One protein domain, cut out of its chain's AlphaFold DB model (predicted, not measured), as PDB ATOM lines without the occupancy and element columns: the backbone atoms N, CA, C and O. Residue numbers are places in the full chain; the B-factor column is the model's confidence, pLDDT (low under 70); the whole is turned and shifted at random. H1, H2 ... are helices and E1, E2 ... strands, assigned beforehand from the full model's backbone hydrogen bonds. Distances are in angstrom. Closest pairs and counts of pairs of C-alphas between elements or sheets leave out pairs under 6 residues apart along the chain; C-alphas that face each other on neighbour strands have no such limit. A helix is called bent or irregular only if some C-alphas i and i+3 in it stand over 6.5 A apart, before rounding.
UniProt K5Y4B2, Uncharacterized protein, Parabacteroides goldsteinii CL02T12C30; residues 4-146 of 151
ATOM      1  N   ASN A   4      19.818 -44.803 -10.683       90.81
ATOM      2  CA  ASN A   4      18.625 -44.993  -9.859       90.81
ATOM      3  C   ASN A   4      17.761 -43.730  -9.860       90.81
ATOM      4  O   ASN A   4      16.571 -43.822 -10.152       90.81
ATOM      5  N   ASP A   5      18.382 -42.559  -9.673       93.31
ATOM      6  CA  ASP A   5      17.702 -41.262  -9.767       93.31
ATOM      7  C   ASP A   5      16.986 -41.115 -11.121       93.31
ATOM      8  O   ASP A   5      15.901 -40.548 -11.209       93.31
ATOM      9  N   PHE A   6      17.588 -41.634 -12.198       93.88
ATOM     10  CA  PHE A   6      16.999 -41.589 -13.533       93.88
ATOM     11  C   PHE A   6      15.765 -42.478 -13.665       93.88
ATOM     12  O   PHE A   6      14.752 -42.043 -14.213       93.88
ATOM     13  N   ILE A   7      15.805 -43.702 -13.139       92.94
ATOM     14  CA  ILE A   7      14.641 -44.597 -13.139       92.94
ATOM     15  C   ILE A   7      13.505 -44.031 -12.274       92.94
ATOM     16  O   ILE A   7      12.338 -44.082 -12.680       92.94
ATOM     17  N   GLU A   8      13.825 -43.441 -11.123       94.44
ATOM     18  CA  GLU A   8      12.851 -42.734 -10.285       94.44
ATOM     19  C   GLU A   8      12.248 -41.540 -11.028       94.44
ATOM     20  O   GLU A   8      11.026 -41.395 -11.080       94.44
ATOM     21  N   TYR A   9      13.080 -40.741 -11.697       95.38
ATOM     22  CA  TYR A   9      12.627 -39.620 -12.515       95.38
ATOM     23  C   TYR A   9      11.672 -40.065 -13.634       95.38
ATOM     24  O   TYR A   9      10.593 -39.492 -13.791       95.38
ATOM     25  N   LEU A  10      12.006 -41.126 -14.379       95.12
ATOM     26  CA  LEU A  10      11.112 -41.698 -15.395       95.12
ATOM     27  C   LEU A  10       9.797 -42.203 -14.786       95.12
ATOM     28  O   LEU A  10       8.742 -42.110 -15.415       95.12
ATOM     29  N   THR A  11       9.843 -42.736 -13.567       94.62
ATOM     30  CA  THR A  11       8.646 -43.178 -12.843       94.62
ATOM     31  C   THR A  11       7.752 -41.996 -12.488       94.62
ATOM     32  O   THR A  11       6.554 -42.046 -12.766       94.62
ATOM     33  N   LEU A  12       8.324 -40.904 -11.980       95.25
ATOM     34  CA  LEU A  12       7.596 -39.667 -11.696       95.25
ATOM     35  C   LEU A  12       6.974 -39.056 -12.958       95.25
ATOM     36  O   LEU A  12       5.826 -38.623 -12.913       95.25
ATOM     37  N   LEU A  13       7.678 -39.073 -14.096       94.44
ATOM     38  CA  LEU A  13       7.115 -38.614 -15.373       94.44
ATOM     39  C   LEU A  13       5.863 -39.401 -15.776       94.44
ATOM     40  O   LEU A  13       4.893 -38.809 -16.243       94.44
ATOM     41  N   LYS A  14       5.867 -40.723 -15.582       95.00
ATOM     42  CA  LYS A  14       4.702 -41.569 -15.878       95.00
ATOM     43  C   LYS A  14       3.545 -41.296 -14.918       95.00
ATOM     44  O   LYS A  14       2.416 -41.174 -15.374       95.00
ATOM     45  N   VAL A  15       3.827 -41.182 -13.617       93.44
ATOM     46  CA  VAL A  15       2.817 -40.925 -12.571       93.44
ATOM     47  C   VAL A  15       2.135 -39.572 -12.763       93.44
ATOM     48  O   VAL A  15       0.929 -39.463 -12.567       93.44
ATOM     49  N   ASN A  16       2.888 -38.556 -13.181       92.69
ATOM     50  CA  ASN A  16       2.364 -37.210 -13.412       92.69
ATOM     51  C   ASN A  16       1.710 -37.035 -14.795       92.69
ATOM     52  O   ASN A  16       1.274 -35.934 -15.131       92.69
ATOM     53  N   SER A  17       1.650 -38.089 -15.613       91.19
ATOM     54  CA  SER A  17       0.959 -38.066 -16.900       91.19
ATOM     55  C   SER A  17      -0.504 -38.467 -16.748       91.19
ATOM     56  O   SER A  17      -0.876 -39.294 -15.926       91.19
ATOM     57  N   ASP A  18      -1.317 -37.988 -17.679       90.81
ATOM     58  CA  ASP A  18      -2.700 -38.407 -17.922       90.81
ATOM     59  C   ASP A  18      -2.869 -39.826 -18.519       90.81
ATOM     60  O   ASP A  18      -3.983 -40.233 -18.846       90.81
ATOM     61  N   LYS A  19      -1.780 -40.587 -18.705       90.00
ATOM     62  CA  LYS A  19      -1.767 -41.858 -19.449       90.00
ATOM     63  C   LYS A  19      -1.654 -43.060 -18.517       90.00
ATOM     64  O   LYS A  19      -0.830 -43.077 -17.610       90.00
ATOM     65  N   ASP A  20      -2.402 -44.122 -18.823       92.12
ATOM     66  CA  ASP A  20      -2.282 -45.425 -18.149       92.12
ATOM     67  C   ASP A  20      -1.079 -46.206 -18.703       92.12
ATOM     68  O   ASP A  20      -1.202 -46.997 -19.643       92.12
ATOM     69  N   PHE A  21       0.115 -45.937 -18.173       93.69
ATOM     70  CA  PHE A  21       1.347 -46.590 -18.615       93.69
ATOM     71  C   PHE A  21       1.396 -48.079 -18.257       93.69
ATOM     72  O   PHE A  21       1.071 -48.497 -17.147       93.69
ATOM     73  N   ILE A  22       1.888 -48.892 -19.193       90.50
ATOM     74  CA  ILE A  22       2.149 -50.310 -18.954       90.50
ATOM     75  C   ILE A  22       3.477 -50.438 -18.189       90.50
ATOM     76  O   ILE A  22       4.490 -49.909 -18.658       90.50
ATOM     77  N   PRO A  23       3.508 -51.143 -17.042       89.75
ATOM     78  CA  PRO A  23       4.737 -51.345 -16.280       89.75
ATOM     79  C   PRO A  23       5.843 -52.001 -17.116       89.75
ATOM     80  O   PRO A  23       5.569 -52.929 -17.877       89.75
ATOM     81  N   ASN A  24       7.087 -51.550 -16.934       87.56
ATOM     82  CA  ASN A  24       8.292 -52.113 -17.564       87.56
ATOM     83  C   ASN A  24       8.210 -52.200 -19.100       87.56
ATOM     84  O   ASN A  24       8.662 -53.171 -19.708       87.56
ATOM     85  N   SER A  25       7.570 -51.212 -19.730       90.19
ATOM     86  CA  SER A  25       7.354 -51.164 -21.181       90.19
ATOM     87  C   SER A  25       8.276 -50.182 -21.904       90.19
ATOM     88  O   SER A  25       8.068 -49.889 -23.087       90.19
ATOM     89  N   GLU A  26       9.270 -49.650 -21.197       92.81
ATOM     90  CA  GLU A  26      10.186 -48.650 -21.715       92.81
ATOM     91  C   GLU A  26      11.076 -49.216 -22.825       92.81
ATOM     92  O   GLU A  26      11.574 -50.342 -22.764       92.81
ATOM     93  N   ILE A  27      11.319 -48.393 -23.840       92.56
ATOM     94  CA  ILE A  27      12.334 -48.637 -24.860       92.56
ATOM     95  C   ILE A  27      13.298 -47.452 -24.841       92.56
ATOM     96  O   ILE A  27      12.893 -46.286 -24.843       92.56
ATOM     97  N   TYR A  28      14.584 -47.779 -24.831       93.75
ATOM     98  CA  TYR A  28      15.699 -46.851 -24.747       93.75
ATOM     99  C   TYR A  28      16.384 -46.798 -26.105       93.75
ATOM    100  O   TYR A  28      16.924 -47.799 -26.580       93.75
ATOM    101  N   ILE A  29      16.343 -45.634 -26.743       93.44
ATOM    102  CA  ILE A  29      16.963 -45.406 -28.044       93.44
ATOM    103  C   ILE A  29      18.154 -44.487 -27.824       93.44
ATOM    104  O   ILE A  29      18.000 -43.303 -27.526       93.44
ATOM    105  N   TYR A  30      19.345 -45.038 -27.980       93.38
ATOM    106  CA  TYR A  30      20.587 -44.289 -27.909       93.38
ATOM    107  C   TYR A  30      20.950 -43.834 -29.312       93.38
ATOM    108  O   TYR A  30      20.941 -44.644 -30.237       93.38
ATOM    109  N   VAL A  31      21.279 -42.558 -29.465       92.50
ATOM    110  CA  VAL A  31      21.605 -41.944 -30.752       92.50
ATOM    111  C   VAL A  31      22.927 -41.212 -30.618       92.50
ATOM    112  O   VAL A  31      23.036 -40.264 -29.845       92.50
ATOM    113  N   ASP A  32      23.930 -41.604 -31.394       91.25
ATOM    114  CA  ASP A  32      25.136 -40.795 -31.533       91.25
ATOM    115  C   ASP A  32      24.853 -39.608 -32.465       91.25
ATOM    116  O   ASP A  32      24.575 -39.779 -33.652       91.25
ATOM    117  N   ARG A  33      24.923 -38.383 -31.937       86.19
ATOM    118  CA  ARG A  33      24.524 -37.174 -32.679       86.19
ATOM    119  C   ARG A  33      25.414 -36.827 -33.875       86.19
ATOM    120  O   ARG A  33      25.015 -35.995 -34.686       86.19
ATOM    121  N   ILE A  34      26.623 -37.390 -33.961       85.88
ATOM    122  CA  ILE A  34      27.582 -37.096 -35.037       85.88
ATOM    123  C   ILE A  34      27.404 -38.103 -36.170       85.88
ATOM    124  O   ILE A  34      27.203 -37.735 -37.324       85.88
ATOM    125  N   THR A  35      27.468 -39.386 -35.829       88.31
ATOM    126  CA  THR A  35      27.426 -40.502 -36.780       88.31
ATOM    127  C   THR A  35      26.006 -40.930 -37.137       88.31
ATOM    128  O   THR A  35      25.824 -41.664 -38.108       88.31
ATOM    129  N   LEU A  36      25.007 -40.489 -36.364       87.19
ATOM    130  CA  LEU A  36      23.606 -40.922 -36.431       87.19
ATOM    131  C   LEU A  36      23.413 -42.429 -36.210       87.19
ATOM    132  O   LEU A  36      22.349 -42.963 -36.520       87.19
ATOM    133  N   LYS A  37      24.426 -43.119 -35.669       89.88
ATOM    134  CA  LYS A  37      24.304 -44.525 -35.286       89.88
ATOM    135  C   LYS A  37      23.377 -44.666 -34.091       89.88
ATOM    136  O   LYS A  37      23.449 -43.856 -33.164       89.88
ATOM    137  N   CYS A  38      22.538 -45.698 -34.107       90.69
ATOM    138  CA  CYS A  38      21.568 -45.924 -33.038       90.69
ATOM    139  C   CYS A  38      21.678 -47.322 -32.425       90.69
ATOM    140  O   CYS A  38      21.954 -48.297 -33.117       90.69
ATOM    141  N   SER A  39      21.375 -47.431 -31.132       91.12
ATOM    142  CA  SER A  39      21.068 -48.708 -30.481       91.12
ATOM    143  C   SER A  39      19.719 -48.620 -29.781       91.12
ATOM    144  O   SER A  39      19.400 -47.606 -29.167       91.12
ATOM    145  N   VAL A  40      18.915 -49.676 -29.884       91.81
ATOM    146  CA  VAL A  40      17.549 -49.717 -29.346       91.81
ATOM    147  C   VAL A  40      17.452 -50.883 -28.379       91.81
ATOM    148  O   VAL A  40      17.695 -52.028 -28.758       91.81
ATOM    149  N   GLU A  41      17.117 -50.598 -27.127       91.12
ATOM    150  CA  GLU A  41      17.150 -51.567 -26.034       91.12
ATOM    151  C   GLU A  41      15.817 -51.566 -25.275       91.12
ATOM    152  O   GLU A  41      15.220 -50.519 -25.049       91.12
ATOM    153  N   ARG A  42      15.344 -52.750 -24.867       88.81
ATOM    154  CA  ARG A  42      14.132 -52.912 -24.031       88.81
ATOM    155  C   ARG A  42      14.416 -52.871 -22.529       88.81
ATOM    156  O   ARG A  42      13.502 -52.896 -21.721       88.81
ATOM    157  N   PHE A  43      15.692 -52.854 -22.159       85.94
ATOM    158  CA  PHE A  43      16.135 -52.808 -20.775       85.94
ATOM    159  C   PHE A  43      17.094 -51.646 -20.625       85.94
ATOM    160  O   PHE A  43      17.947 -51.434 -21.488       85.94
ATOM    161  N   PHE A  44      16.963 -50.910 -19.527       85.31
ATOM    162  CA  PHE A  44      17.928 -49.877 -19.213       85.31
ATOM    163  C   PHE A  44      19.274 -50.527 -18.901       85.31
ATOM    164  O   PHE A  44      19.364 -51.410 -18.046       85.31
ATOM    165  N   ARG A  45      20.324 -50.098 -19.599       76.50
ATOM    166  CA  ARG A  45      21.692 -50.538 -19.341       76.50
ATOM    167  C   ARG A  45      22.529 -49.343 -18.941       76.50
ATOM    168  O   ARG A  45      22.712 -48.406 -19.718       76.50
ATOM    169  N   VAL A  46      23.079 -49.416 -17.735       74.94
ATOM    170  CA  VAL A  46      24.114 -48.490 -17.291       74.94
ATOM    171  C   VAL A  46      25.401 -48.900 -17.987       74.94
ATOM    172  O   VAL A  46      26.038 -49.887 -17.631       74.94
ATOM    173  N   CYS A  47      25.768 -48.171 -19.028       68.31
ATOM    174  CA  CYS A  47      27.037 -48.357 -19.708       68.31
ATOM    175  C   CYS A  47      27.666 -47.001 -19.989       68.31
ATOM    176  O   CYS A  47      26.976 -45.993 -20.150       68.31
ATOM    177  N   TRP A  48      28.997 -46.979 -20.024       70.44
ATOM    178  CA  TRP A  48      29.725 -45.792 -20.436       70.44
ATOM    179  C   TRP A  48      29.337 -45.456 -21.878       70.44
ATOM    180  O   TRP A  48      29.437 -46.302 -22.770       70.44
ATOM    181  N   ARG A  49      28.859 -44.230 -22.100       77.44
ATOM    182  CA  ARG A  49      28.466 -43.735 -23.421       77.44
ATOM    183  C   ARG A  49      29.298 -42.502 -23.780       77.44
ATOM    184  O   ARG A  49      29.583 -41.682 -22.900       77.44
ATOM    185  N   PRO A  50      29.661 -42.333 -25.062       84.50
ATOM    186  CA  PRO A  50      30.283 -41.107 -25.544       84.50
ATOM    187  C   PRO A  50      29.460 -39.857 -25.197       84.50
ATOM    188  O   PRO A  50      28.230 -39.893 -25.179       84.50
ATOM    189  N   LYS A  51      30.128 -38.709 -25.019       87.50
ATOM    190  CA  LYS A  51      29.471 -37.402 -24.774       87.50
ATOM    191  C   LYS A  51      28.530 -36.953 -25.903       87.50
ATOM    192  O   LYS A  51      27.751 -36.026 -25.740       87.50
ATOM    193  N   THR A  52      28.627 -37.588 -27.065       85.12
ATOM    194  CA  THR A  52      27.808 -37.347 -28.258       85.12
ATOM    195  C   THR A  52      26.486 -38.111 -28.238       85.12
ATOM    196  O   THR A  52      25.673 -37.933 -29.143       85.12
ATOM    197  N   THR A  53      26.268 -38.983 -27.255       91.88
ATOM    198  CA  THR A  53      25.075 -39.827 -27.200       91.88
ATOM    199  C   THR A  53      23.899 -39.077 -26.586       91.88
ATOM    200  O   THR A  53      23.968 -38.619 -25.448       91.88
ATOM    201  N   TYR A  54      22.803 -39.010 -27.334       94.50
ATOM    202  CA  TYR A  54      21.479 -38.723 -26.803       94.50
ATOM    203  C   TYR A  54      20.756 -40.020 -26.452       94.50
ATOM    204  O   TYR A  54      21.001 -41.067 -27.057       94.50
ATOM    205  N   LEU A  55      19.829 -39.930 -25.508       94.62
ATOM    206  CA  LEU A  55      18.908 -40.989 -25.134       94.62
ATOM    207  C   LEU A  55      17.470 -40.499 -25.332       94.62
ATOM    208  O   LEU A  55      17.058 -39.495 -24.758       94.62
ATOM    209  N   ILE A  56      16.694 -41.227 -26.125       94.50
ATOM    210  CA  ILE A  56      15.245 -41.067 -26.230       94.50
ATOM    211  C   ILE A  56      14.616 -42.205 -25.438       94.50
ATOM    212  O   ILE A  56      14.922 -43.374 -25.689       94.50
ATOM    213  N   VAL A  57      13.726 -41.874 -24.508       94.56
ATOM    214  CA  VAL A  57      12.942 -42.875 -23.780       94.56
ATOM    215  C   VAL A  57      11.509 -42.821 -24.269       94.56
ATOM    216  O   VAL A  57      10.884 -41.758 -24.282       94.56
ATOM    217  N   ILE A  58      10.982 -43.974 -24.660       92.69
ATOM    218  CA  ILE A  58       9.570 -44.155 -24.995       92.69
ATOM    219  C   ILE A  58       8.959 -45.189 -24.054       92.69
ATOM    220  O   ILE A  58       9.666 -46.073 -23.580       92.69
ATOM    221  N   ALA A  59       7.657 -45.104 -23.806       91.94
ATOM    222  CA  ALA A  59       6.930 -46.089 -23.013       91.94
ATOM    223  C   ALA A  59       5.568 -46.392 -23.630       91.94
ATOM    224  O   ALA A  59       4.993 -45.567 -24.350       91.94
ATOM    225  N   MET A  60       5.070 -47.593 -23.352       89.88
ATOM    226  CA  MET A  60       3.763 -48.032 -23.814       89.88
ATOM    227  C   MET A  60       2.689 -47.592 -22.823       89.88
ATOM    228  O   MET A  60       2.851 -47.727 -21.611       89.88
ATOM    229  N   TYR A  61       1.562 -47.121 -23.333       88.88
ATOM    230  CA  TYR A  61       0.396 -46.769 -22.537       88.88
ATOM    231  C   TYR A  61      -0.864 -47.385 -23.133       88.88
ATOM    232  O   TYR A  61      -0.940 -47.674 -24.334       88.88
ATOM    233  N   LYS A  62      -1.857 -47.612 -22.277       87.19
ATOM    234  CA  LYS A  62      -3.198 -47.991 -22.695       87.19
ATOM    235  C   LYS A  62      -3.997 -46.744 -23.022       87.19
ATOM    236  O   LYS A  62      -3.919 -45.736 -22.326       87.19
ATOM    237  N   TRP A  63      -4.815 -46.849 -24.054       81.69
ATOM    238  CA  TRP A  63      -5.796 -45.830 -24.389       81.69
ATOM    239  C   TRP A  63      -7.114 -46.497 -24.762       81.69
ATOM    240  O   TRP A  63      -7.141 -47.621 -25.274       81.69
ATOM    241  N   LYS A  64      -8.223 -45.823 -24.463       77.31
ATOM    242  CA  LYS A  64      -9.559 -46.322 -24.781       77.31
ATOM    243  C   LYS A  64     -10.022 -45.734 -26.104       77.31
ATOM    244  O   LYS A  64      -9.997 -44.519 -26.278       77.31
ATOM    245  N   ASN A  65     -10.478 -46.602 -26.999       73.19
ATOM    246  CA  ASN A  65     -11.236 -46.222 -28.180       73.19
ATOM    247  C   ASN A  65     -12.609 -46.884 -28.100       73.19
ATOM    248  O   ASN A  65     -12.734 -48.093 -28.320       73.19
ATOM    249  N   SER A  66     -13.626 -46.108 -27.730       78.94
ATOM    250  CA  SER A  66     -14.958 -46.632 -27.419       78.94
ATOM    251  C   SER A  66     -14.866 -47.774 -26.389       78.94
ATOM    252  O   SER A  66     -14.301 -47.588 -25.310       78.94
ATOM    253  N   ASN A  67     -15.361 -48.970 -26.721       79.62
ATOM    254  CA  ASN A  67     -15.352 -50.132 -25.829       79.62
ATOM    255  C   ASN A  67     -14.039 -50.937 -25.866       79.62
ATOM    256  O   ASN A  67     -13.899 -51.911 -25.128       79.62
ATOM    257  N   TYR A  68     -13.072 -50.552 -26.703       74.81
ATOM    258  CA  TYR A  68     -11.816 -51.280 -26.874       74.81
ATOM    259  C   TYR A  68     -10.676 -50.599 -26.119       74.81
ATOM    260  O   TYR A  68     -10.431 -49.400 -26.263       74.81
ATOM    261  N   THR A  69      -9.936 -51.383 -25.334       79.62
ATOM    262  CA  THR A  69      -8.662 -50.942 -24.757       79.62
ATOM    263  C   THR A  69      -7.538 -51.303 -25.717       79.62
ATOM    264  O   THR A  69      -7.253 -52.479 -25.927       79.62
ATOM    265  N   ASN A  70      -6.902 -50.285 -26.287       80.06
ATOM    266  CA  ASN A  70      -5.762 -50.417 -27.186       80.06
ATOM    267  C   ASN A  70      -4.465 -50.022 -26.472       80.06
ATOM    268  O   ASN A  70      -4.474 -49.495 -25.356       80.06
ATOM    269  N   ARG A  71      -3.333 -50.278 -27.130       82.25
ATOM    270  CA  ARG A  71      -1.996 -49.893 -26.667       82.25
ATOM    271  C   ARG A  71      -1.346 -48.988 -27.703       82.25
ATOM    272  O   ARG A  71      -1.601 -49.131 -28.894       82.25
ATOM    273  N   SER A  72      -0.537 -48.044 -27.249       82.25
ATOM    274  CA  SER A  72       0.312 -47.224 -28.114       82.25
ATOM    275  C   SER A  72       1.590 -46.846 -27.369       82.25
ATOM    276  O   SER A  72       1.706 -47.084 -26.168       82.25
ATOM    277  N   TYR A  73       2.554 -46.274 -28.081       85.88
ATOM    278  CA  TYR A  73       3.789 -45.753 -27.509       85.88
ATOM    279  C   TYR A  73       3.767 -44.231 -27.495       85.88
ATOM    280  O   TYR A  73       3.134 -43.583 -28.328       85.88
ATOM    281  N   THR A  74       4.472 -43.649 -26.538       88.00
ATOM    282  CA  THR A  74       4.708 -42.209 -26.485       88.00
ATOM    283  C   THR A  74       6.115 -41.928 -25.979       88.00
ATOM    284  O   THR A  74       6.711 -42.748 -25.277       88.00
ATOM    285  N   THR A  75       6.664 -40.777 -26.355       92.00
ATOM    286  CA  THR A  75       7.946 -40.298 -25.837       92.00
ATOM    287  C   THR A  75       7.778 -39.844 -24.388       92.00
ATOM    288  O   THR A  75       6.988 -38.948 -24.115       92.00
ATOM    289  N   LEU A  76       8.539 -40.443 -23.466       92.75
ATOM    290  CA  LEU A  76       8.643 -39.970 -22.082       92.75
ATOM    291  C   LEU A  76       9.568 -38.760 -21.975       92.75
ATOM    292  O   LEU A  76       9.307 -37.843 -21.204       92.75
ATOM    293  N   GLY A  77      10.658 -38.756 -22.741       94.06
ATOM    294  CA  GLY A  77      11.586 -37.638 -22.741       94.06
ATOM    295  C   GLY A  77      12.849 -37.883 -23.549       94.06
ATOM    296  O   GLY A  77      13.084 -38.965 -24.098       94.06
ATOM    297  N   PHE A  78      13.663 -36.838 -23.582       95.69
ATOM    298  CA  PHE A  78      14.949 -36.777 -24.254       95.69
ATOM    299  C   PHE A  78      16.029 -36.414 -23.246       95.69
ATOM    300  O   PHE A  78      15.844 -35.503 -22.437       95.69
ATOM    301  N   PHE A  79      17.154 -37.115 -23.305       95.06
ATOM    302  CA  PHE A  79      18.194 -37.043 -22.291       95.06
ATOM    303  C   PHE A  79      19.588 -37.006 -22.911       95.06
ATOM    304  O   PHE A  79      19.823 -37.550 -23.993       95.06
ATOM    305  N   ASP A  80      20.513 -36.343 -22.225       93.69
ATOM    306  CA  ASP A  80      21.932 -36.367 -22.566       93.69
ATOM    307  C   ASP A  80      22.608 -37.654 -22.056       93.69
ATOM    308  O   ASP A  80      21.992 -38.529 -21.438       93.69
ATOM    309  N   ASN A  81      23.912 -37.771 -22.294       90.44
ATOM    310  CA  ASN A  81      24.714 -38.908 -21.845       90.44
ATOM    311  C   ASN A  81      24.887 -38.982 -20.310       90.44
ATOM    312  O   ASN A  81      25.487 -39.935 -19.816       90.44
ATOM    313  N   LEU A  82      24.412 -37.980 -19.564       91.62
ATOM    314  CA  LEU A  82      24.404 -37.899 -18.100       91.62
ATOM    315  C   LEU A  82      22.981 -38.014 -17.521       91.62
ATOM    316  O   LEU A  82      22.767 -37.703 -16.336       91.62
ATOM    317  N   TYR A  83      22.035 -38.454 -18.357       92.19
ATOM    318  CA  TYR A  83      20.616 -38.638 -18.064       92.19
ATOM    319  C   TYR A  83      19.879 -37.352 -17.663       92.19
ATOM    320  O   TYR A  83      18.843 -37.401 -17.001       92.19
ATOM    321  N   LYS A  84      20.399 -36.180 -18.035       93.38
ATOM    322  CA  LYS A  84      19.713 -34.901 -17.820       93.38
ATOM    323  C   LYS A  84      18.775 -34.613 -18.991       93.38
ATOM    324  O   LYS A  84      19.166 -34.878 -20.129       93.38
ATOM    325  N   PRO A  85      17.574 -34.052 -18.750       95.69
ATOM    326  CA  PRO A  85      16.692 -33.611 -19.823       95.69
ATOM    327  C   PRO A  85      17.421 -32.685 -20.803       95.69
ATOM    328  O   PRO A  85      18.111 -31.756 -20.383       95.69
ATOM    329  N   THR A  86      17.278 -32.938 -22.102       94.81
ATOM    330  CA  THR A  86      17.922 -32.144 -23.157       94.81
ATOM    331  C   THR A  86      17.063 -32.094 -24.408       94.81
ATOM    332  O   THR A  86      16.193 -32.929 -24.628       94.81
ATOM    333  N   GLU A  87      17.354 -31.145 -25.286       93.19
ATOM    334  CA  GLU A  87      16.826 -31.144 -26.645       93.19
ATOM    335  C   GLU A  87      17.721 -31.988 -27.562       93.19
ATOM    336  O   GLU A  87      18.949 -31.975 -27.431       93.19
ATOM    337  N   ILE A  88      17.114 -32.720 -28.499       91.38
ATOM    338  CA  ILE A  88      17.844 -33.539 -29.471       91.38
ATOM    339  C   ILE A  88      17.939 -32.795 -30.793       91.38
ATOM    340  O   ILE A  88      16.940 -32.564 -31.473       91.38
ATOM    341  N   PHE A  89      19.174 -32.481 -31.176       88.50
ATOM    342  CA  PHE A  89      19.506 -31.908 -32.475       88.50
ATOM    343  C   PHE A  89      20.218 -32.944 -33.345       88.50
ATOM    344  O   PHE A  89      21.301 -33.425 -33.002       88.50
ATOM    345  N   LEU A  90      19.606 -33.272 -34.478       84.06
ATOM    346  CA  LEU A  90      20.112 -34.174 -35.505       84.06
ATOM    347  C   LEU A  90      20.513 -33.338 -36.722       84.06
ATOM    348  O   LEU A  90      19.687 -33.007 -37.577       84.06
ATOM    349  N   LYS A  91      21.795 -32.963 -36.783       81.88
ATOM    350  CA  LYS A  91      22.289 -31.899 -37.674       81.88
ATOM    351  C   LYS A  91      21.489 -30.606 -37.445       81.88
ATOM    352  O   LYS A  91      21.474 -30.104 -36.327       81.88
ATOM    353  N   SER A  92      20.823 -30.091 -38.477       82.25
ATOM    354  CA  SER A  92      20.009 -28.874 -38.411       82.25
ATOM    355  C   SER A  92      18.615 -29.106 -37.822       82.25
ATOM    356  O   SER A  92      17.935 -28.147 -37.487       82.25
ATOM    357  N   TRP A  93      18.167 -30.355 -37.693       83.75
ATOM    358  CA  TRP A  93      16.808 -30.673 -37.261       83.75
ATOM    359  C   TRP A  93      16.723 -30.859 -35.752       83.75
ATOM    360  O   TRP A  93      17.486 -31.632 -35.178       83.75
ATOM    361  N   LYS A  94      15.741 -30.229 -35.113       89.81
ATOM    362  CA  LYS A  94      15.363 -30.528 -33.730       89.81
ATOM    363  C   LYS A  94      14.276 -31.595 -33.712       89.81
ATOM    364  O   LYS A  94      13.208 -31.381 -34.283       89.81
ATOM    365  N   LEU A  95      14.529 -32.715 -33.040       89.69
ATOM    366  CA  LEU A  95      13.533 -33.760 -32.809       89.69
ATOM    367  C   LEU A  95      12.598 -33.327 -31.675       89.69
ATOM    368  O   LEU A  95      13.034 -33.159 -30.538       89.69
ATOM    369  N   LYS A  96      11.318 -33.121 -31.994       86.94
ATOM    370  CA  LYS A  96      10.292 -32.654 -31.049       86.94
ATOM    371  C   LYS A  96       9.582 -33.804 -30.351       86.94
ATOM    372  O   LYS A  96       9.344 -33.735 -29.151       86.94
ATOM    373  N   SER A  97       9.247 -34.854 -31.090       82.81
ATOM    374  CA  SER A  97       8.574 -36.041 -30.559       82.81
ATOM    375  C   SER A  97       8.627 -37.195 -31.559       82.81
ATOM    376  O   SER A  97       8.996 -37.019 -32.725       82.81
ATOM    377  N   LEU A  98       8.258 -38.387 -31.088       86.50
ATOM    378  CA  LEU A  98       7.928 -39.534 -31.926       86.50
ATOM    379  C   LEU A  98       6.429 -39.812 -31.772       86.50
ATOM    380  O   LEU A  98       5.977 -40.161 -30.680       86.50
ATOM    381  N   ILE A  99       5.661 -39.657 -32.850       81.12
ATOM    382  CA  ILE A  99       4.271 -40.126 -32.905       81.12
ATOM    383  C   ILE A  99       4.289 -41.598 -33.302       81.12
ATOM    384  O   ILE A  99       5.090 -42.009 -34.132       81.12
ATOM    385  N   PHE A 100       3.396 -42.401 -32.742       79.62
ATOM    386  CA  PHE A 100       3.209 -43.790 -33.150       79.62
ATOM    387  C   PHE A 100       1.815 -43.907 -33.763       79.62
ATOM    388  O   PHE A 100       0.851 -43.412 -33.177       79.62
ATOM    389  N   SER A 101       1.707 -44.467 -34.975       66.00
ATOM    390  CA  SER A 101       0.419 -44.494 -35.678       66.00
ATOM    391  C   SER A 101      -0.603 -45.361 -34.931       66.00
ATOM    392  O   SER A 101      -0.279 -46.407 -34.371       66.00
ATOM    393  N   HIS A 102      -1.856 -44.903 -34.928       60.16
ATOM    394  CA  HIS A 102      -3.000 -45.546 -34.271       60.16
ATOM    395  C   HIS A 102      -3.901 -46.270 -35.279       60.16
ATOM    396  O   HIS A 102      -5.123 -46.274 -35.139       60.16
ATOM    397  N   GLU A 103      -3.324 -46.815 -36.347       55.19
ATOM    398  CA  GLU A 103      -4.102 -47.424 -37.426       55.19
ATOM    399  C   GLU A 103      -4.949 -48.586 -36.886       55.19
ATOM    400  O   GLU A 103      -4.439 -49.601 -36.399       55.19
ATOM    401  N   MET A 104      -6.268 -48.394 -36.953       45.97
ATOM    402  CA  MET A 104      -7.261 -49.361 -36.509       45.97
ATOM    403  C   MET A 104      -7.175 -50.587 -37.425       45.97
ATOM    404  O   MET A 104      -7.199 -50.440 -38.642       45.97
ATOM    405  N   ASN A 105      -7.090 -51.783 -36.834       48.31
ATOM    406  CA  ASN A 105      -7.039 -53.111 -37.482       48.31
ATOM    407  C   ASN A 105      -5.660 -53.715 -37.768       48.31
ATOM    408  O   ASN A 105      -5.597 -54.831 -38.281       48.31
ATOM    409  N   VAL A 106      -4.557 -53.075 -37.383       50.22
ATOM    410  CA  VAL A 106      -3.245 -53.721 -37.498       50.22
ATOM    411  C   VAL A 106      -2.806 -54.209 -36.123       50.22
ATOM    412  O   VAL A 106      -2.249 -53.457 -35.328       50.22
ATOM    413  N   ILE A 107      -3.002 -55.508 -35.877       45.16
ATOM    414  CA  ILE A 107      -2.489 -56.256 -34.708       45.16
ATOM    415  C   ILE A 107      -0.954 -56.080 -34.546       45.16
ATOM    416  O   ILE A 107      -0.400 -56.336 -33.486       45.16
ATOM    417  N   TYR A 108      -0.273 -55.577 -35.587       46.47
ATOM    418  CA  TYR A 108       1.182 -55.449 -35.723       46.47
ATOM    419  C   TYR A 108       1.694 -54.030 -36.059       46.47
ATOM    420  O   TYR A 108       2.825 -53.893 -36.525       46.47
ATOM    421  N   ASN A 109       0.916 -52.958 -35.846       50.81
ATOM    422  CA  ASN A 109       1.439 -51.580 -35.993       50.81
ATOM    423  C   ASN A 109       2.324 -51.126 -34.829       50.81
ATOM    424  O   ASN A 109       2.841 -50.005 -34.812       50.81
ATOM    425  N   GLU A 110       2.539 -52.028 -33.881       53.91
ATOM    426  CA  GLU A 110       3.499 -51.874 -32.816       53.91
ATOM    427  C   GLU A 110       4.845 -51.474 -33.436       53.91
ATOM    428  O   GLU A 110       5.373 -52.127 -34.336       53.91
ATOM    429  N   PHE A 111       5.392 -50.360 -32.957       67.56
ATOM    430  CA  PHE A 111       6.747 -49.894 -33.230       67.56
ATOM    431  C   PHE A 111       7.013 -49.057 -34.485       67.56
ATOM    432  O   PHE A 111       8.186 -48.868 -34.746       67.56
ATOM    433  N   LYS A 112       6.076 -48.510 -35.261       79.38
ATOM    434  CA  LYS A 112       6.474 -47.574 -36.347       79.38
ATOM    435  C   LYS A 112       6.492 -46.119 -35.849       79.38
ATOM    436  O   LYS A 112       5.421 -45.515 -35.777       79.38
ATOM    437  N   PRO A 113       7.649 -45.543 -35.461       83.00
ATOM    438  CA  PRO A 113       7.697 -44.142 -35.071       83.00
ATOM    439  C   PRO A 113       7.602 -43.237 -36.304       83.00
ATOM    440  O   PRO A 113       8.204 -43.491 -37.345       83.00
ATOM    441  N   VAL A 114       6.919 -42.120 -36.130       82.31
ATOM    442  CA  VAL A 114       6.853 -40.988 -37.045       82.31
ATOM    443  C   VAL A 114       7.534 -39.819 -36.336       82.31
ATOM    444  O   VAL A 114       6.947 -39.226 -35.424       82.31
ATOM    445  N   PRO A 115       8.794 -39.505 -36.679       84.56
ATOM    446  CA  PRO A 115       9.486 -38.367 -36.095       84.56
ATOM    447  C   PRO A 115       8.825 -37.047 -36.486       84.56
ATOM    448  O   PRO A 115       8.561 -36.804 -37.667       84.56
ATOM    449  N   ILE A 116       8.613 -36.181 -35.495       85.00
ATOM    450  CA  ILE A 116       8.308 -34.767 -35.718       85.00
ATOM    451  C   ILE A 116       9.608 -33.986 -35.586       85.00
ATOM    452  O   ILE A 116      10.223 -33.945 -34.513       85.00
ATOM    453  N   LEU A 117      10.029 -33.369 -36.682       85.69
ATOM    454  CA  LEU A 117      11.222 -32.536 -36.729       85.69
ATOM    455  C   LEU A 117      10.826 -31.069 -36.864       85.69
ATOM    456  O   LEU A 117       9.820 -30.745 -37.485       85.69
ATOM    457  N   SER A 118      11.639 -30.174 -36.316       85.94
ATOM    458  CA  SER A 118      11.488 -28.729 -36.502       85.94
ATOM    459  C   SER A 118      12.802 -28.097 -36.947       85.94
ATOM    460  O   SER A 118      13.879 -28.517 -36.509       85.94
ATOM    461  N   TYR A 119      12.711 -27.106 -37.831       81.75
ATOM    462  CA  TYR A 119      13.820 -26.272 -38.295       81.75
ATOM    463  C   TYR A 119      13.327 -24.833 -38.444       81.75
ATOM    464  O   TYR A 119      12.386 -24.606 -39.200       81.75
ATOM    465  N   ALA A 120      13.954 -23.880 -37.741       78.00
ATOM    466  CA  ALA A 120      13.572 -22.460 -37.773       78.00
ATOM    467  C   ALA A 120      12.044 -22.251 -37.658       78.00
ATOM    468  O   ALA A 120      11.429 -21.595 -38.493       78.00
ATOM    469  N   ASP A 121      11.437 -22.918 -36.671       69.62
ATOM    470  CA  ASP A 121       9.996 -22.899 -36.374       69.62
ATOM    471  C   ASP A 121       9.059 -23.470 -37.458       69.62
ATOM    472  O   ASP A 121       7.843 -23.482 -37.276       69.62
ATOM    473  N   LYS A 122       9.597 -24.050 -38.540       75.31
ATOM    474  CA  LYS A 122       8.837 -24.894 -39.473       75.31
ATOM    475  C   LYS A 122       8.880 -26.354 -39.023       75.31
ATOM    476  O   LYS A 122       9.957 -26.908 -38.788       75.31
ATOM    477  N   GLU A 123       7.716 -26.993 -38.935       77.88
ATOM    478  CA  GLU A 123       7.604 -28.417 -38.608       77.88
ATOM    479  C   GLU A 123       7.587 -29.297 -39.862       77.88
ATOM    480  O   GLU A 123       6.964 -28.983 -40.877       77.88
ATOM    481  N   LYS A 124       8.265 -30.440 -39.767       74.44
ATOM    482  CA  LYS A 124       8.249 -31.523 -40.744       74.44
ATOM    483  C   LYS A 124       7.703 -32.771 -40.075       74.44
ATOM    484  O   LYS A 124       8.343 -33.324 -39.178       74.44
ATOM    485  N   ILE A 125       6.566 -33.250 -40.566       72.88
ATOM    486  CA  ILE A 125       6.057 -34.574 -40.214       72.88
ATOM    487  C   ILE A 125       6.599 -35.565 -41.234       72.88
ATOM    488  O   ILE A 125       6.355 -35.461 -42.435       72.88
ATOM    489  N   CYS A 126       7.345 -36.544 -40.750       68.56
ATOM    490  CA  CYS A 126       7.910 -37.594 -41.575       68.56
ATOM    491  C   CYS A 126       6.902 -38.747 -41.758       68.56
ATOM    492  O   CYS A 126       7.126 -39.846 -41.267       68.56
ATOM    493  N   SER A 127       5.772 -38.478 -42.428       59.50
ATOM    494  CA  SER A 127       4.584 -39.360 -42.537       59.50
ATOM    495  C   SER A 127       4.789 -40.660 -43.328       59.50
ATOM    496  O   SER A 127       3.947 -41.558 -43.335       59.50
ATOM    497  N   GLU A 128       5.925 -40.776 -43.993       58.28
ATOM    498  CA  GLU A 128       6.302 -41.918 -44.797       58.28
ATOM    499  C   GLU A 128       6.544 -43.152 -43.885       58.28
ATOM    500  O   GLU A 128       7.365 -43.117 -42.969       58.28
ATOM    501  N   HIS A 129       5.806 -44.249 -44.108       61.50
ATOM    502  CA  HIS A 129       5.714 -45.429 -43.223       61.50
ATOM    503  C   HIS A 129       6.969 -46.319 -43.220       61.50
ATOM    504  O   HIS A 129       6.956 -47.435 -43.747       61.50
ATOM    505  N   TYR A 130       8.064 -45.861 -42.622       65.38
ATOM    506  CA  TYR A 130       9.338 -46.564 -42.725       65.38
ATOM    507  C   TYR A 130       9.841 -47.053 -41.369       65.38
ATOM    508  O   TYR A 130      10.241 -46.287 -40.506       65.38
ATOM    509  N   PHE A 131       9.872 -48.381 -41.274       70.94
ATOM    510  CA  PHE A 131      10.602 -49.194 -40.308       70.94
ATOM    511  C   PHE A 131      10.083 -49.236 -38.864       70.94
ATOM    512  O   PHE A 131       9.510 -48.305 -38.312       70.94
ATOM    513  N   SER A 132      10.298 -50.401 -38.252       81.12
ATOM    514  CA  SER A 132      10.108 -50.613 -36.820       81.12
ATOM    515  C   SER A 132      11.089 -49.752 -36.010       81.12
ATOM    516  O   SER A 132      12.191 -49.470 -36.475       81.12
ATOM    517  N   ILE A 133      10.747 -49.422 -34.763       82.88
ATOM    518  CA  ILE A 133      11.559 -48.656 -33.813       82.88
ATOM    519  C   ILE A 133      12.917 -49.312 -33.616       82.88
ATOM    520  O   ILE A 133      13.903 -48.620 -33.431       82.88
ATOM    521  N   PHE A 134      13.004 -50.639 -33.735       84.56
ATOM    522  CA  PHE A 134      14.262 -51.380 -33.632       84.56
ATOM    523  C   PHE A 134      15.229 -51.095 -34.792       84.56
ATOM    524  O   PHE A 134      16.407 -51.420 -34.701       84.56
ATOM    525  N   ARG A 135      14.757 -50.442 -35.858       85.12
ATOM    526  CA  ARG A 135      15.540 -49.958 -37.003       85.12
ATOM    527  C   ARG A 135      15.635 -48.424 -37.016       85.12
ATOM    528  O   ARG A 135      15.769 -47.827 -38.081       85.12
ATOM    529  N   PHE A 136      15.587 -47.772 -35.848       87.31
ATOM    530  CA  PHE A 136      15.580 -46.305 -35.726       87.31
ATOM    531  C   PHE A 136      16.734 -45.599 -36.451       87.31
ATOM    532  O   PHE A 136      16.562 -44.492 -36.949       87.31
ATOM    533  N   GLU A 137      17.899 -46.239 -36.577       88.88
ATOM    534  CA  GLU A 137      19.017 -45.685 -37.350       88.88
ATOM    535  C   GLU A 137      18.637 -45.399 -38.813       88.88
ATOM    536  O   GLU A 137      18.996 -44.357 -39.363       88.88
ATOM    537  N   GLU A 138      17.882 -46.294 -39.451       85.12
ATOM    538  CA  GLU A 138      17.441 -46.127 -40.839       85.12
ATOM    539  C   GLU A 138      16.413 -45.004 -40.971       85.12
ATOM    540  O   GLU A 138      16.452 -44.223 -41.923       85.12
ATOM    541  N   ILE A 139      15.546 -44.891 -39.964       81.56
ATOM    542  CA  ILE A 139      14.551 -43.829 -39.818       81.56
ATOM    543  C   ILE A 139      15.271 -42.474 -39.774       81.56
ATOM    544  O   ILE A 139      15.005 -41.596 -40.596       81.56
ATOM    545  N   LEU A 140      16.270 -42.323 -38.897       83.00
ATOM    546  CA  LEU A 140      17.051 -41.087 -38.801       83.00
ATOM    547  C   LEU A 140      17.816 -40.770 -40.086       83.00
ATOM    548  O   LEU A 140      17.790 -39.626 -40.543       83.00
ATOM    549  N   LYS A 141      18.483 -41.757 -40.692       82.44
ATOM    550  CA  LYS A 141      19.238 -41.547 -41.937       82.44
ATOM    551  C   LYS A 141      18.337 -41.063 -43.068       82.44
ATOM    552  O   LYS A 141      18.746 -40.165 -43.803       82.44
ATOM    553  N   LYS A 142      17.114 -41.587 -43.180       75.88
ATOM    554  CA  LYS A 142      16.151 -41.147 -44.198       75.88
ATOM    555  C   LYS A 142      15.735 -39.686 -44.006       75.88
ATOM    556  O   LYS A 142      15.650 -38.937 -44.974       75.88
ATOM    557  N   PHE A 143      15.513 -39.258 -42.766       72.00
ATOM    558  CA  PHE A 143      14.952 -37.929 -42.503       72.00
ATOM    559  C   PHE A 143      16.004 -36.824 -42.406       72.00
ATOM    560  O   PHE A 143      15.789 -35.720 -42.904       72.00
ATOM    561  N   VAL A 144      17.177 -37.127 -41.852       68.69
ATOM    562  CA  VAL A 144      18.253 -36.150 -41.604       68.69
ATOM    563  C   VAL A 144      19.137 -35.917 -42.846       68.69
ATOM    564  O   VAL A 144      19.960 -34.999 -42.871       68.69
ATOM    565  N   THR A 145      18.996 -36.733 -43.896       66.00
ATOM    566  CA  THR A 145      19.653 -36.508 -45.201       66.00
ATOM    567  C   THR A 145      18.830 -35.641 -46.149       66.00
ATOM    568  O   THR A 145      19.402 -35.048 -47.058       66.00
ATOM    569  N   SER A 146      17.523 -35.495 -45.915       59.06
ATOM    570  CA  SER A 146      16.704 -34.542 -46.664       59.06
ATOM    571  C   SER A 146      17.036 -33.109 -46.229       59.06
ATOM    572  O   SER A 146      16.795 -32.713 -45.086       59.06
TER     573      SER A 146
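What this domain is: This is residues 4 to 146 of the 151 residues of an uncharacterized protein of Parabacteroides goldsteinii CL02T12C30 (UniProt K5Y4B2). Two four-stranded sheets form a sandwich, only partly face to face: a curled sheet E2 E1 E3 E4, whose long hairpin E3 and E4 reaches to one end of the domain, and a twisted sheet E5 E6 E7 E8. H2 covers E2 and E1 of the curled sheet, beside the strands of the second sheet, and H1 packs slantwise over E4 on the opposite face. The 143 printed residues include two named helices and eight named strands, in the order H1, E1 to E8, H2; both sheets are antiparallel, and the class is mixed. The whole is compact, with a radius of gyration of the C-alphas of 15.1 A and spans of 46 by 37 by 27 A.

How they stand to each other: E3, residues 53 to 65, and E4, residues 68 to 79, form a hairpin, with N 61 and O 72 2.8 A apart, within hydrogen-bond range. On the other side of E3 is E1, residues 27 to 32, with N 29 and O 56 at 2.9 A. The edge strand E2, residues 38 to 41, forms a hairpin with E1, with N 30 and O 39 at 2.8 A. The second sheet is a meander, each strand the antiparallel neighbour of the one before: E5, residues 88 to 90, E6, residues 93 to 100, E7, residues 113 to 119, and E8, residues 122 to 125. Its pairs include N 90 and O 93 at 2.8 A, N 96 and O 116 at 2.9 A, and N 124 and O 117 at 2.8 A. The strands of the two sheets stand at 35 degrees; the closest C-alphas of E4 and E6 are those of Tyr 73 and Phe 100, 6.0 A apart. H2, residues 133 to 144, runs along the strands over E2 and E1 at a height over the sheet of 9.9 A; C-alphas 38 and 137 are its closest to E2, 5.0 A. H1, residues 4 to 15, is on the opposite face; C-alphas 13 and 76 are its closest to E4, 7.0 A. Every O i to N i+4 pair is within hydrogen-bond range in H1, and 6 of 8 in H2, which is irregular, with C-alphas 134 and 137 8.3 A apart.

Where its parts are: E3 is 36.9 A long, beginning at C-alpha 53 (25.075, -39.827, -27.200), and E4 is 33.5 A. E6 is 19.3 A long and bends by 60 degrees at residue 96; E7 is 19.2 A. H1 is 16.5 A long, from C-alpha 4 (18.625, -44.993, -9.859); H2 is 16.2 A, ending at C-alpha 144 (18.253, -36.150, -41.604).

The domain as a whole: The farthest C-alphas, those of Lys 51 and Asn 67, are 46.6 A apart. The printed part has no cut; the links H1 to E1, E2 to E3 and E6 to E7 are long. Mean pLDDT of the printed part is 82.9, with 21 residues under 70, among them 101 to 111 and 126 to 130.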